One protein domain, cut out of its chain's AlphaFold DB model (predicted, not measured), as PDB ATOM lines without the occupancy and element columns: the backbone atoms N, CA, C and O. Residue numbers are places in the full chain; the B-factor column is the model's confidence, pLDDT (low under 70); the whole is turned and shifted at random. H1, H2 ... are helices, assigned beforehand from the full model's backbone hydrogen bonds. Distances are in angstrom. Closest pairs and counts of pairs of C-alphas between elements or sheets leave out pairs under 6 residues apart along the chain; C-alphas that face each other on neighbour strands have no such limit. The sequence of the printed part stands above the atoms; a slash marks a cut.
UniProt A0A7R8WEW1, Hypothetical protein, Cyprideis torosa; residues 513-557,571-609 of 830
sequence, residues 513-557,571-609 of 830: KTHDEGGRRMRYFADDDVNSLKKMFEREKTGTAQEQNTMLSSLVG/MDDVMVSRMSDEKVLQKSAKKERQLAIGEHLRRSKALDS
ATOM      1  N   LYS A 513      18.410  34.282 109.034       85.44
ATOM      2  CA  LYS A 513      18.480  35.620 108.425       85.44
ATOM      3  C   LYS A 513      18.710  35.474 106.915       85.44
ATOM      4  O   LYS A 513      19.762  35.000 106.501       85.44
ATOM      5  N   THR A 514      17.738  35.889 106.108       86.81
ATOM      6  CA  THR A 514      17.805  35.830 104.636       86.81
ATOM      7  C   THR A 514      18.431  37.069 103.996       86.81
ATOM      8  O   THR A 514      18.869  36.994 102.850       86.81
ATOM      9  N   HIS A 515      18.503  38.186 104.726       89.06
ATOM     10  CA  HIS A 515      18.965  39.485 104.230       89.06
ATOM     11  C   HIS A 515      20.057  40.100 105.119       89.06
ATOM     12  O   HIS A 515      20.112  39.838 106.326       89.06
ATOM     13  N   ASP A 516      20.889  40.931 104.493       88.44
ATOM     14  CA  ASP A 516      21.871  41.832 105.096       88.44
ATOM     15  C   ASP A 516      21.220  42.992 105.859       88.44
ATOM     16  O   ASP A 516      20.061  43.351 105.644       88.44
ATOM     17  N   GLU A 517      22.025  43.672 106.676       84.62
ATOM     18  CA  GLU A 517      21.664  44.947 107.314       84.62
ATOM     19  C   GLU A 517      21.426  46.069 106.281       84.62
ATOM     20  O   GLU A 517      20.627  46.969 106.518       84.62
ATOM     21  N   GLY A 518      22.036  45.959 105.093       86.56
ATOM     22  CA  GLY A 518      21.760  46.798 103.919       86.56
ATOM     23  C   GLY A 518      20.590  46.325 103.041       86.56
ATOM     24  O   GLY A 518      20.519  46.712 101.879       86.56
ATOM     25  N   GLY A 519      19.723  45.429 103.527       85.56
ATOM     26  CA  GLY A 519      18.498  44.992 102.838       85.56
ATOM     27  C   GLY A 519      18.681  44.053 101.636       85.56
ATOM     28  O   GLY A 519      17.697  43.516 101.133       85.56
ATOM     29  N   ARG A 520      19.914  43.802 101.179       88.69
ATOM     30  CA  ARG A 520      20.207  42.823 100.115       88.69
ATOM     31  C   ARG A 520      19.987  41.392 100.608       88.69
ATOM     32  O   ARG A 520      20.188  41.099 101.782       88.69
ATOM     33  N   ARG A 521      19.579  40.489  99.716       86.50
ATOM     34  CA  ARG A 521      19.277  39.090 100.051       86.50
ATOM     35  C   ARG A 521      20.524  38.216  99.890       86.50
ATOM     36  O   ARG A 521      21.102  38.184  98.813       86.50
ATOM     37  N   MET A 522      20.918  37.513 100.953       88.88
ATOM     38  CA  MET A 522      22.091  36.624 100.967       88.88
ATOM     39  C   MET A 522      21.757  35.170 100.613       88.88
ATOM     40  O   MET A 522      22.572  34.495  99.997       88.88
ATOM     41  N   ARG A 523      20.607  34.660 101.077       87.38
ATOM     42  CA  ARG A 523      20.303  33.215 101.084       87.38
ATOM     43  C   ARG A 523      18.809  32.922 100.979       87.38
ATOM     44  O   ARG A 523      17.981  33.736 101.402       87.38
ATOM     45  N   TYR A 524      18.469  31.749 100.459       85.69
ATOM     46  CA  TYR A 524      17.104  31.241 100.292       85.69
ATOM     47  C   TYR A 524      16.776  30.142 101.300       85.69
ATOM     48  O   TYR A 524      15.719  30.213 101.936       85.69
ATOM     49  N   PHE A 525      17.679  29.180 101.477       85.19
ATOM     50  CA  PHE A 525      17.516  28.063 102.398       85.19
ATOM     51  C   PHE A 525      18.262  28.301 103.716       85.19
ATOM     52  O   PHE A 525      19.043  29.242 103.883       85.19
ATOM     53  N   ALA A 526      17.995  27.436 104.695       83.00
ATOM     54  CA  ALA A 526      18.716  27.439 105.963       83.00
ATOM     55  C   ALA A 526      20.110  26.771 105.877       83.00
ATOM     56  O   ALA A 526      20.910  26.971 106.789       83.00
ATOM     57  N   ASP A 527      20.405  26.015 104.810       82.19
ATOM     58  CA  ASP A 527      21.649  25.256 104.600       82.19
ATOM     59  C   ASP A 527      22.541  25.756 103.443       82.19
ATOM     60  O   ASP A 527      23.549  25.113 103.154       82.19
ATOM     61  N   ASP A 528      22.238  26.905 102.824       84.38
ATOM     62  CA  ASP A 528      23.027  27.465 101.704       84.38
ATOM     63  C   ASP A 528      24.532  27.585 102.046       84.38
ATOM     64  O   ASP A 528      25.378  27.108 101.293       84.38
ATOM     65  N   ASP A 529      24.873  28.116 103.229       85.19
ATOM     66  CA  ASP A 529      26.259  28.248 103.723       85.19
ATOM     67  C   ASP A 529      26.960  26.901 104.021       85.19
ATOM     68  O   ASP A 529      28.170  26.862 104.237       85.19
ATOM     69  N   VAL A 530      26.206  25.800 104.137       84.00
ATOM     70  CA  VAL A 530      26.688  24.506 104.665       84.00
ATOM     71  C   VAL A 530      27.165  23.575 103.546       84.00
ATOM     72  O   VAL A 530      27.915  22.626 103.786       84.00
ATOM     73  N   ASN A 531      26.730  23.822 102.310       83.19
ATOM     74  CA  ASN A 531      26.981  22.940 101.179       83.19
ATOM     75  C   ASN A 531      28.161  23.450 100.336       83.19
ATOM     76  O   ASN A 531      28.093  24.504  99.718       83.19
ATOM     77  N   SER A 532      29.253  22.682 100.274       90.25
ATOM     78  CA  SER A 532      30.358  22.964  99.347       90.25
ATOM     79  C   SER A 532      30.016  22.515  97.921       90.25
ATOM     80  O   SER A 532      29.208  21.606  97.735       90.25
ATOM     81  N   LEU A 533      30.681  23.084  96.907       90.00
ATOM     82  CA  LEU A 533      30.465  22.733  95.491       90.00
ATOM     83  C   LEU A 533      30.562  21.215  95.231       90.00
ATOM     84  O   LEU A 533      29.736  20.646  94.519       90.00
ATOM     85  N   LYS A 534      31.529  20.538  95.869       90.75
ATOM     86  CA  LYS A 534      31.671  19.075  95.805       90.75
ATOM     87  C   LYS A 534      30.443  18.360  96.387       90.75
ATOM     88  O   LYS A 534      29.910  17.465  95.739       90.75
ATOM     89  N   LYS A 535      29.960  18.788  97.560       85.94
ATOM     90  CA  LYS A 535      28.768  18.215  98.208       85.94
ATOM     91  C   LYS A 535      27.496  18.460  97.384       85.94
ATOM     92  O   LYS A 535      26.640  17.584  97.324       85.94
ATOM     93  N   MET A 536      27.379  19.610  96.711       84.75
ATOM     94  CA  MET A 536      26.285  19.880  95.764       84.75
ATOM     95  C   MET A 536      26.315  18.899  94.582       84.75
ATOM     96  O   MET A 536      25.298  18.285  94.280       84.75
ATOM     97  N   PHE A 537      27.481  18.685  93.965       88.50
ATOM     98  CA  PHE A 537      27.656  17.733  92.858       88.50
ATOM     99  C   PHE A 537      27.379  16.274  93.265       88.50
ATOM    100  O   PHE A 537      26.767  15.523  92.507       88.50
ATOM    101  N   GLU A 538      27.782  15.875  94.474       84.94
ATOM    102  CA  GLU A 538      27.470  14.559  95.053       84.94
ATOM    103  C   GLU A 538      25.966  14.398  95.345       84.94
ATOM    104  O   GLU A 538      25.390  13.344  95.057       84.94
ATOM    105  N   ARG A 539      25.307  15.449  95.855       81.56
ATOM    106  CA  ARG A 539      23.854  15.464  96.079       81.56
ATOM    107  C   ARG A 539      23.075  15.398  94.770       81.56
ATOM    108  O   ARG A 539      22.136  14.620  94.701       81.56
ATOM    109  N   GLU A 540      23.484  16.140  93.743       84.56
ATOM    110  CA  GLU A 540      22.819  16.137  92.432       84.56
ATOM    111  C   GLU A 540      22.963  14.773  91.741       84.56
ATOM    112  O   GLU A 540      21.971  14.173  91.335       84.56
ATOM    113  N   LYS A 541      24.178  14.201  91.709       85.25
ATOM    114  CA  LYS A 541      24.420  12.860  91.140       85.25
ATOM    115  C   LYS A 541      23.634  11.739  91.817       85.25
ATOM    116  O   LYS A 541      23.303  10.756  91.160       85.25
ATOM    117  N   THR A 542      23.394  11.850  93.121       80.25
ATOM    118  CA  THR A 542      22.634  10.847  93.887       80.25
ATOM    119  C   THR A 542      21.161  11.219  94.064       80.25
ATOM    120  O   THR A 542      20.414  10.446  94.665       80.25
ATOM    121  N   GLY A 543      20.755  12.398  93.591       76.94
ATOM    122  CA  GLY A 543      19.438  12.981  93.796       76.94
ATOM    123  C   GLY A 543      18.346  12.295  92.983       76.94
ATOM    124  O   GLY A 543      18.589  11.467  92.100       76.94
ATOM    125  N   THR A 544      17.102  12.645  93.301       75.81
ATOM    126  CA  THR A 544      15.922  12.143  92.594       75.81
ATOM    127  C   THR A 544      14.877  13.244  92.441       75.81
ATOM    128  O   THR A 544      14.718  14.095  93.318       75.81
ATOM    129  N   ALA A 545      14.071  13.166  91.379       75.44
ATOM    130  CA  ALA A 545      12.868  13.991  91.248       75.44
ATOM    131  C   ALA A 545      11.890  13.779  92.429       75.44
ATOM    132  O   ALA A 545      11.130  14.676  92.785       75.44
ATOM    133  N   GLN A 546      11.938  12.616  93.094       73.31
ATOM    134  CA  GLN A 546      11.179  12.366  94.323       73.31
ATOM    135  C   GLN A 546      11.687  13.206  95.511       73.31
ATOM    136  O   GLN A 546      10.865  13.726  96.265       73.31
ATOM    137  N   GLU A 547      13.000  13.417  95.670       74.50
ATOM    138  CA  GLU A 547      13.548  14.325  96.694       74.50
ATOM    139  C   GLU A 547      12.984  15.743  96.496       74.50
ATOM    140  O   GLU A 547      12.338  16.286  97.399       74.50
ATOM    141  N   GLN A 548      13.104  16.279  95.278       77.31
ATOM    142  CA  GLN A 548      12.588  17.598  94.890       77.31
ATOM    143  C   GLN A 548      11.066  17.706  95.127       77.31
ATOM    144  O   GLN A 548      10.600  18.604  95.836       77.31
ATOM    145  N   ASN A 549      10.284  16.730  94.652       83.62
ATOM    146  CA  ASN A 549       8.831  16.696  94.843       83.62
ATOM    147  C   ASN A 549       8.420  16.564  96.322       83.62
ATOM    148  O   ASN A 549       7.422  17.159  96.743       83.62
ATOM    149  N   THR A 550       9.175  15.837  97.156       78.56
ATOM    150  CA  THR A 550       8.878  15.730  98.599       78.56
ATOM    151  C   THR A 550       9.237  16.997  99.374       78.56
ATOM    152  O   THR A 550       8.562  17.285 100.379       78.56
ATOM    153  N   MET A 551      10.233  17.758  98.895       77.19
ATOM    154  CA  MET A 551      10.610  19.087  99.378       77.19
ATOM    155  C   MET A 551       9.525  20.112  99.034       77.19
ATOM    156  O   MET A 551       8.982  20.728  99.955       77.19
ATOM    157  N   LEU A 552       9.098  20.198  97.768       82.00
ATOM    158  CA  LEU A 552       7.963  21.024  97.330       82.00
ATOM    159  C   LEU A 552       6.681  20.672  98.110       82.00
ATOM    160  O   LEU A 552       6.083  21.526  98.764       82.00
ATOM    161  N   SER A 553       6.352  19.381  98.217       80.62
ATOM    162  CA  SER A 553       5.242  18.868  99.047       80.62
ATOM    163  C   SER A 553       5.443  19.048 100.562       80.62
ATOM    164  O   SER A 553       4.577  18.692 101.368       80.62
ATOM    165  N   SER A 554       6.609  19.511 101.018       78.50
ATOM    166  CA  SER A 554       6.821  19.946 102.406       78.50
ATOM    167  C   SER A 554       6.605  21.454 102.571       78.50
ATOM    168  O   SER A 554       6.076  21.859 103.613       78.50
ATOM    169  N   LEU A 555       6.936  22.231 101.531       77.50
ATOM    170  CA  LEU A 555       6.814  23.685 101.432       77.50
ATOM    171  C   LEU A 555       5.369  24.134 101.172       77.50
ATOM    172  O   LEU A 555       4.919  25.056 101.838       77.50
ATOM    173  N   VAL A 556       4.586  23.422 100.354       75.19
ATOM    174  CA  VAL A 556       3.142  23.689 100.108       75.19
ATOM    175  C   VAL A 556       2.242  23.109 101.232       75.19
ATOM    176  O   VAL A 556       1.017  23.069 101.166       75.19
ATOM    177  N   GLY A 557       2.839  22.641 102.336       69.94
ATOM    178  CA  GLY A 557       2.140  21.915 103.400       69.94
ATOM    179  C   GLY A 557       1.017  22.687 104.121       69.94
ATOM    180  O   GLY A 557       1.103  23.895 104.359       69.94
ATOM    181  N   MET A 571       2.385  32.088  95.377       76.06
ATOM    182  CA  MET A 571       2.866  30.788  95.877       76.06
ATOM    183  C   MET A 571       4.388  30.738  96.042       76.06
ATOM    184  O   MET A 571       4.878  30.086  96.971       76.06
ATOM    185  N   ASP A 572       5.122  31.483  95.220       79.94
ATOM    186  CA  ASP A 572       6.573  31.593  95.319       79.94
ATOM    187  C   ASP A 572       6.993  32.381  96.568       79.94
ATOM    188  O   ASP A 572       7.911  31.954  97.269       79.94
ATOM    189  N   ASP A 573       6.274  33.440  96.957       81.12
ATOM    190  CA  ASP A 573       6.536  34.172  98.207       81.12
ATOM    191  C   ASP A 573       6.264  33.307  99.445       81.12
ATOM    192  O   ASP A 573       7.037  33.318 100.413       81.12
ATOM    193  N   VAL A 574       5.202  32.492  99.406       79.94
ATOM    194  CA  VAL A 574       4.905  31.481 100.437       79.94
ATOM    195  C   VAL A 574       6.025  30.439 100.518       79.94
ATOM    196  O   VAL A 574       6.431  30.051 101.622       79.94
ATOM    197  N   MET A 575       6.544  29.987  99.374       81.69
ATOM    198  CA  MET A 575       7.640  29.021  99.291       81.69
ATOM    199  C   MET A 575       8.943  29.624  99.833       81.69
ATOM    200  O   MET A 575       9.523  29.075 100.771       81.69
ATOM    201  N   VAL A 576       9.352  30.796  99.342       82.81
ATOM    202  CA  VAL A 576      10.536  31.561  99.778       82.81
ATOM    203  C   VAL A 576      10.481  31.880 101.273       82.81
ATOM    204  O   VAL A 576      11.477  31.716 101.985       82.81
ATOM    205  N   SER A 577       9.304  32.237 101.789       79.69
ATOM    206  CA  SER A 577       9.082  32.462 103.220       79.69
ATOM    207  C   SER A 577       9.259  31.201 104.069       79.69
ATOM    208  O   SER A 577       9.578  31.318 105.254       79.69
ATOM    209  N   ARG A 578       9.082  30.002 103.498       81.56
ATOM    210  CA  ARG A 578       9.228  28.704 104.183       81.56
ATOM    211  C   ARG A 578      10.585  28.031 103.967       81.56
ATOM    212  O   ARG A 578      11.001  27.277 104.840       81.56
ATOM    213  N   MET A 579      11.304  28.318 102.881       82.56
ATOM    214  CA  MET A 579      12.649  27.763 102.634       82.56
ATOM    215  C   MET A 579      13.669  28.197 103.706       82.56
ATOM    216  O   MET A 579      14.550  27.420 104.072       82.56
ATOM    217  N   SER A 580      13.469  29.372 104.317       79.31
ATOM    218  CA  SER A 580      14.273  29.868 105.450       79.31
ATOM    219  C   SER A 580      14.026  29.179 106.810       79.31
ATOM    220  O   SER A 580      14.743  29.465 107.776       79.31
ATOM    221  N   ASP A 581      13.034  28.284 106.926       81.88
ATOM    222  CA  ASP A 581      12.729  27.553 108.163       81.88
ATOM    223  C   ASP A 581      13.578  26.274 108.272       81.88
ATOM    224  O   ASP A 581      13.294  25.268 107.623       81.88
ATOM    225  N   GLU A 582      14.522  26.229 109.216       78.69
ATOM    226  CA  GLU A 582      15.318  25.026 109.553       78.69
ATOM    227  C   GLU A 582      14.446  23.767 109.805       78.69
ATOM    228  O   GLU A 582      14.823  22.634 109.498       78.69
ATOM    229  N   LYS A 583      13.220  23.967 110.315       81.19
ATOM    230  CA  LYS A 583      12.207  22.912 110.512       81.19
ATOM    231  C   LYS A 583      11.788  22.210 109.218       81.19
ATOM    232  O   LYS A 583      11.350  21.064 109.296       81.19
ATOM    233  N   VAL A 584      11.852  22.876 108.065       78.31
ATOM    234  CA  VAL A 584      11.495  22.279 106.770       78.31
ATOM    235  C   VAL A 584      12.563  21.272 106.357       78.31
ATOM    236  O   VAL A 584      12.204  20.136 106.062       78.31
ATOM    237  N   LEU A 585      13.848  21.622 106.475       76.31
ATOM    238  CA  LEU A 585      14.970  20.713 106.197       76.31
ATOM    239  C   LEU A 585      14.971  19.490 107.128       76.31
ATOM    240  O   LEU A 585      15.034  18.348 106.678       76.31
ATOM    241  N   GLN A 586      14.784  19.699 108.436       78.50
ATOM    242  CA  GLN A 586      14.664  18.584 109.391       78.50
ATOM    243  C   GLN A 586      13.451  17.676 109.090       78.50
ATOM    244  O   GLN A 586      13.457  16.485 109.409       78.50
ATOM    245  N   LYS A 587      12.399  18.224 108.469       81.19
ATOM    246  CA  LYS A 587      11.186  17.498 108.074       81.19
ATOM    247  C   LYS A 587      11.344  16.788 106.725       81.19
ATOM    248  O   LYS A 587      10.782  15.703 106.592       81.19
ATOM    249  N   SER A 588      12.085  17.336 105.758       78.62
ATOM    250  CA  SER A 588      12.408  16.647 104.499       78.62
ATOM    251  C   SER A 588      13.379  15.494 104.742       78.62
ATOM    252  O   SER A 588      13.029  14.369 104.411       78.62
ATOM    253  N   ALA A 589      14.491  15.707 105.453       79.50
ATOM    254  CA  ALA A 589      15.434  14.635 105.803       79.50
ATOM    255  C   ALA A 589      14.762  13.500 106.610       79.50
ATOM    256  O   ALA A 589      15.013  12.313 106.389       79.50
ATOM    257  N   LYS A 590      13.827  13.838 107.517       83.25
ATOM    258  CA  LYS A 590      13.011  12.820 108.198       83.25
ATOM    259  C   LYS A 590      12.068  12.083 107.237       83.25
ATOM    260  O   LYS A 590      11.965  10.863 107.350       83.25
ATOM    261  N   LYS A 591      11.380  12.786 106.323       82.56
ATOM    262  CA  LYS A 591      10.533  12.156 105.289       82.56
ATOM    263  C   LYS A 591      11.356  11.199 104.427       82.56
ATOM    264  O   LYS A 591      10.945  10.060 104.274       82.56
ATOM    265  N   GLU A 592      12.498  11.642 103.908       81.19
ATOM    266  CA  GLU A 592      13.385  10.854 103.046       81.19
ATOM    267  C   GLU A 592      13.810   9.551 103.727       81.19
ATOM    268  O   GLU A 592      13.586   8.469 103.190       81.19
ATOM    269  N   ARG A 593      14.299   9.625 104.974       83.94
ATOM    270  CA  ARG A 593      14.632   8.420 105.743       83.94
ATOM    271  C   ARG A 593      13.421   7.497 105.940       83.94
ATOM    272  O   ARG A 593      13.579   6.281 105.913       83.94
ATOM    273  N   GLN A 594      12.219   8.042 106.145       86.25
ATOM    274  CA  GLN A 594      10.996   7.233 106.239       86.25
ATOM    275  C   GLN A 594      10.585   6.618 104.889       86.25
ATOM    276  O   GLN A 594      10.071   5.500 104.885       86.25
ATOM    277  N   LEU A 595      10.839   7.299 103.768       85.19
ATOM    278  CA  LEU A 595      10.599   6.786 102.418       85.19
ATOM    279  C   LEU A 595      11.554   5.638 102.088       85.19
ATOM    280  O   LEU A 595      11.067   4.579 101.718       85.19
ATOM    281  N   ALA A 596      12.861   5.783 102.327       85.56
ATOM    282  CA  ALA A 596      13.835   4.710 102.100       85.56
ATOM    283  C   ALA A 596      13.586   3.481 102.995       85.56
ATOM    284  O   ALA A 596      13.672   2.349 102.531       85.56
ATOM    285  N   ILE A 597      13.179   3.675 104.260       89.56
ATOM    286  CA  ILE A 597      12.722   2.562 105.118       89.56
ATOM    287  C   ILE A 597      11.475   1.888 104.515       89.56
ATOM    288  O   ILE A 597      11.403   0.662 104.463       89.56
ATOM    289  N   GLY A 598      10.498   2.667 104.039       89.81
ATOM    290  CA  GLY A 598       9.286   2.148 103.393       89.81
ATOM    291  C   GLY A 598       9.515   1.548 101.999       89.81
ATOM    292  O   GLY A 598       8.705   0.749 101.534       89.81
ATOM    293  N   GLU A 599      10.598   1.911 101.320       87.56
ATOM    294  CA  GLU A 599      11.045   1.309 100.067       87.56
ATOM    295  C   GLU A 599      11.763  -0.011 100.331       87.56
ATOM    296  O   GLU A 599      11.323  -1.028  99.806       87.56
ATOM    297  N   HIS A 600      12.758  -0.035 101.222       88.81
ATOM    298  CA  HIS A 600      13.429  -1.270 101.629       88.81
ATOM    299  C   HIS A 600      12.419  -2.309 102.140       88.81
ATOM    300  O   HIS A 600      12.430  -3.448 101.691       88.81
ATOM    301  N   LEU A 601      11.479  -1.925 103.014       91.31
ATOM    302  CA  LEU A 601      10.434  -2.839 103.502       91.31
ATOM    303  C   LEU A 601       9.495  -3.355 102.397       91.31
ATOM    304  O   LEU A 601       8.970  -4.463 102.529       91.31
ATOM    305  N   ARG A 602       9.277  -2.589 101.316       90.25
ATOM    306  CA  ARG A 602       8.557  -3.072 100.124       90.25
ATOM    307  C   ARG A 602       9.424  -4.014  99.299       90.25
ATOM    308  O   ARG A 602       8.933  -5.075  98.944       90.25
ATOM    309  N   ARG A 603      10.693  -3.674  99.057       88.69
ATOM    310  CA  ARG A 603      11.640  -4.495  98.288       88.69
ATOM    311  C   ARG A 603      11.888  -5.846  98.971       88.69
ATOM    312  O   ARG A 603      11.787  -6.872  98.314       88.69
ATOM    313  N   SER A 604      12.062  -5.877 100.297       90.19
ATOM    314  CA  SER A 604      12.100  -7.132 101.068       90.19
ATOM    315  C   SER A 604      10.785  -7.915 100.969       90.19
ATOM    316  O   SER A 604      10.833  -9.096 100.656       90.19
ATOM    317  N   LYS A 605       9.604  -7.280 101.136       90.69
ATOM    318  CA  LYS A 605       8.312  -7.981 100.942       90.69
ATOM    319  C   LYS A 605       8.201  -8.539  99.517       90.69
ATOM    320  O   LYS A 605       7.668  -9.632  99.364       90.69
ATOM    321  N   ALA A 606       8.682  -7.832  98.494       90.44
ATOM    322  CA  ALA A 606       8.679  -8.300  97.110       90.44
ATOM    323  C   ALA A 606       9.572  -9.540  96.941       90.44
ATOM    324  O   ALA A 606       9.070 -10.565  96.493       90.44
ATOM    325  N   LEU A 607      10.830  -9.494  97.395       89.12
ATOM    326  CA  LEU A 607      11.761 -10.633  97.396       89.12
ATOM    327  C   LEU A 607      11.181 -11.856  98.132       89.12
ATOM    328  O   LEU A 607      11.006 -12.916  97.530       89.12
ATOM    329  N   ASP A 608      10.787 -11.682  99.399       89.69
ATOM    330  CA  ASP A 608      10.244 -12.738 100.269       89.69
ATOM    331  C   ASP A 608       8.946 -13.367  99.717       89.69
ATOM    332  O   ASP A 608       8.566 -14.474 100.104       89.69
ATOM    333  N   SER A 609       8.213 -12.649  98.854       91.50
ATOM    334  CA  SER A 609       6.886 -13.054  98.370       91.50
ATOM    335  C   SER A 609       6.766 -13.231  96.855       91.50
ATOM    336  O   SER A 609       5.668 -13.537  96.382       91.50
TER     337      SER A 609
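Overview. This is residues 513 to 557 and 571 to 609 of the 830 residues of the protein "Hypothetical protein" of Cyprideis torosa (UniProt A0A7R8WEW1). The model is a long straight helix, H4, with two short helices, H2 and H3, gathered near its first residues, while its last half, residues 596 to 609, sticks out as a bare arm. A third short helix, H1, is held off to one side, touching no other helix, and a long unnamed stretch at the beginning, residues 513 to 532, reaches to the end of the longest axis opposite to the tip of H4. Between them, the loop round Gly 518 and the arm of H4 make the length. The printed part has 84 residues with four named helices, H1, H2, H3 and H4 in that order along the chain, and no named strand, and its class is all helix. It is loose, with a radius of gyration of the C-alphas of 16.3 A, and the C-alphas span 62 by 31 by 17 A.

Arrangement. Begin at Lys 513 and go along residues 513 to 532, a stretch with no named element, whose C-alphas lie 9 to 29 A from the mean of all C-alphas. Next comes H1, residues 533 to 542, which touches no helix. Look then at H2, residues 545 to 555: it follows H1 after a tight link of 2 residues, yet the two are apart, no C-alpha of the one being within 8 A of the other. Across the cut you reach H3, residues 571 to 579, which only just touches H2, with 3 pairs of C-alphas within 8 A. The closest C-alphas of H2 and H3 are those of Leu 555 and Met 575, 5.8 A apart, and the lines of the two helices are about perpendicular, at 87 degrees. A tight link of 2 residues then leads to H4, residues 582 to 609. H3 and H4 are close but not clearly touching: their closest C-alphas, of Arg 578 and Val 584, are 7.3 A apart, and their lines are about perpendicular, at 89 degrees. H4 touches H2 with residues 584 to 592 alone; the closest C-alphas are those of Met 551 and Ser 588, 6.0 A apart. These two helices run opposite ways at a steep tilt of 45 degrees. H1 is apart from both H3 and H4. In H1, H2, H3 and H4, every pair of O i and N i+4 is within hydrogen-bond range.

Along the chain. Find C-alpha 533 at (30.465, 22.733, 95.491); from there H1 runs 14.3 A to the C-alpha of Thr 542. H2 goes from Ala 545 to Leu 555, 15.3 A from first to last C-alpha. After the cut, look for C-alpha 571 at (2.866, 30.788, 95.877), where H3 begins; it ends 12.3 A away at Met 579. H4, the longest helix with 28 residues, starts at Glu 582 and covers 40.6 A to C-alpha 609 at (6.886, -13.054, 98.370).

Size, cuts and confidence. The two C-alphas farthest apart are those of Gly 518 and Ser 609, 61.9 A, and the outline is only just a rod. Residues 532 to 538, 540 to 545 and 596 to 609 stand free; without them the body has 57 residues and spans 42 by 26 by 18 A. Residues 558 to 570 are cut out and not printed, and C-alphas 557 and 571 are 11.7 A apart across the cut. Of the links that are printed whole, H1 to H2 and H3 to H4, both are tight. The mean pLDDT of the printed part is 83.4, and one printed residue, Gly 557, is under 70.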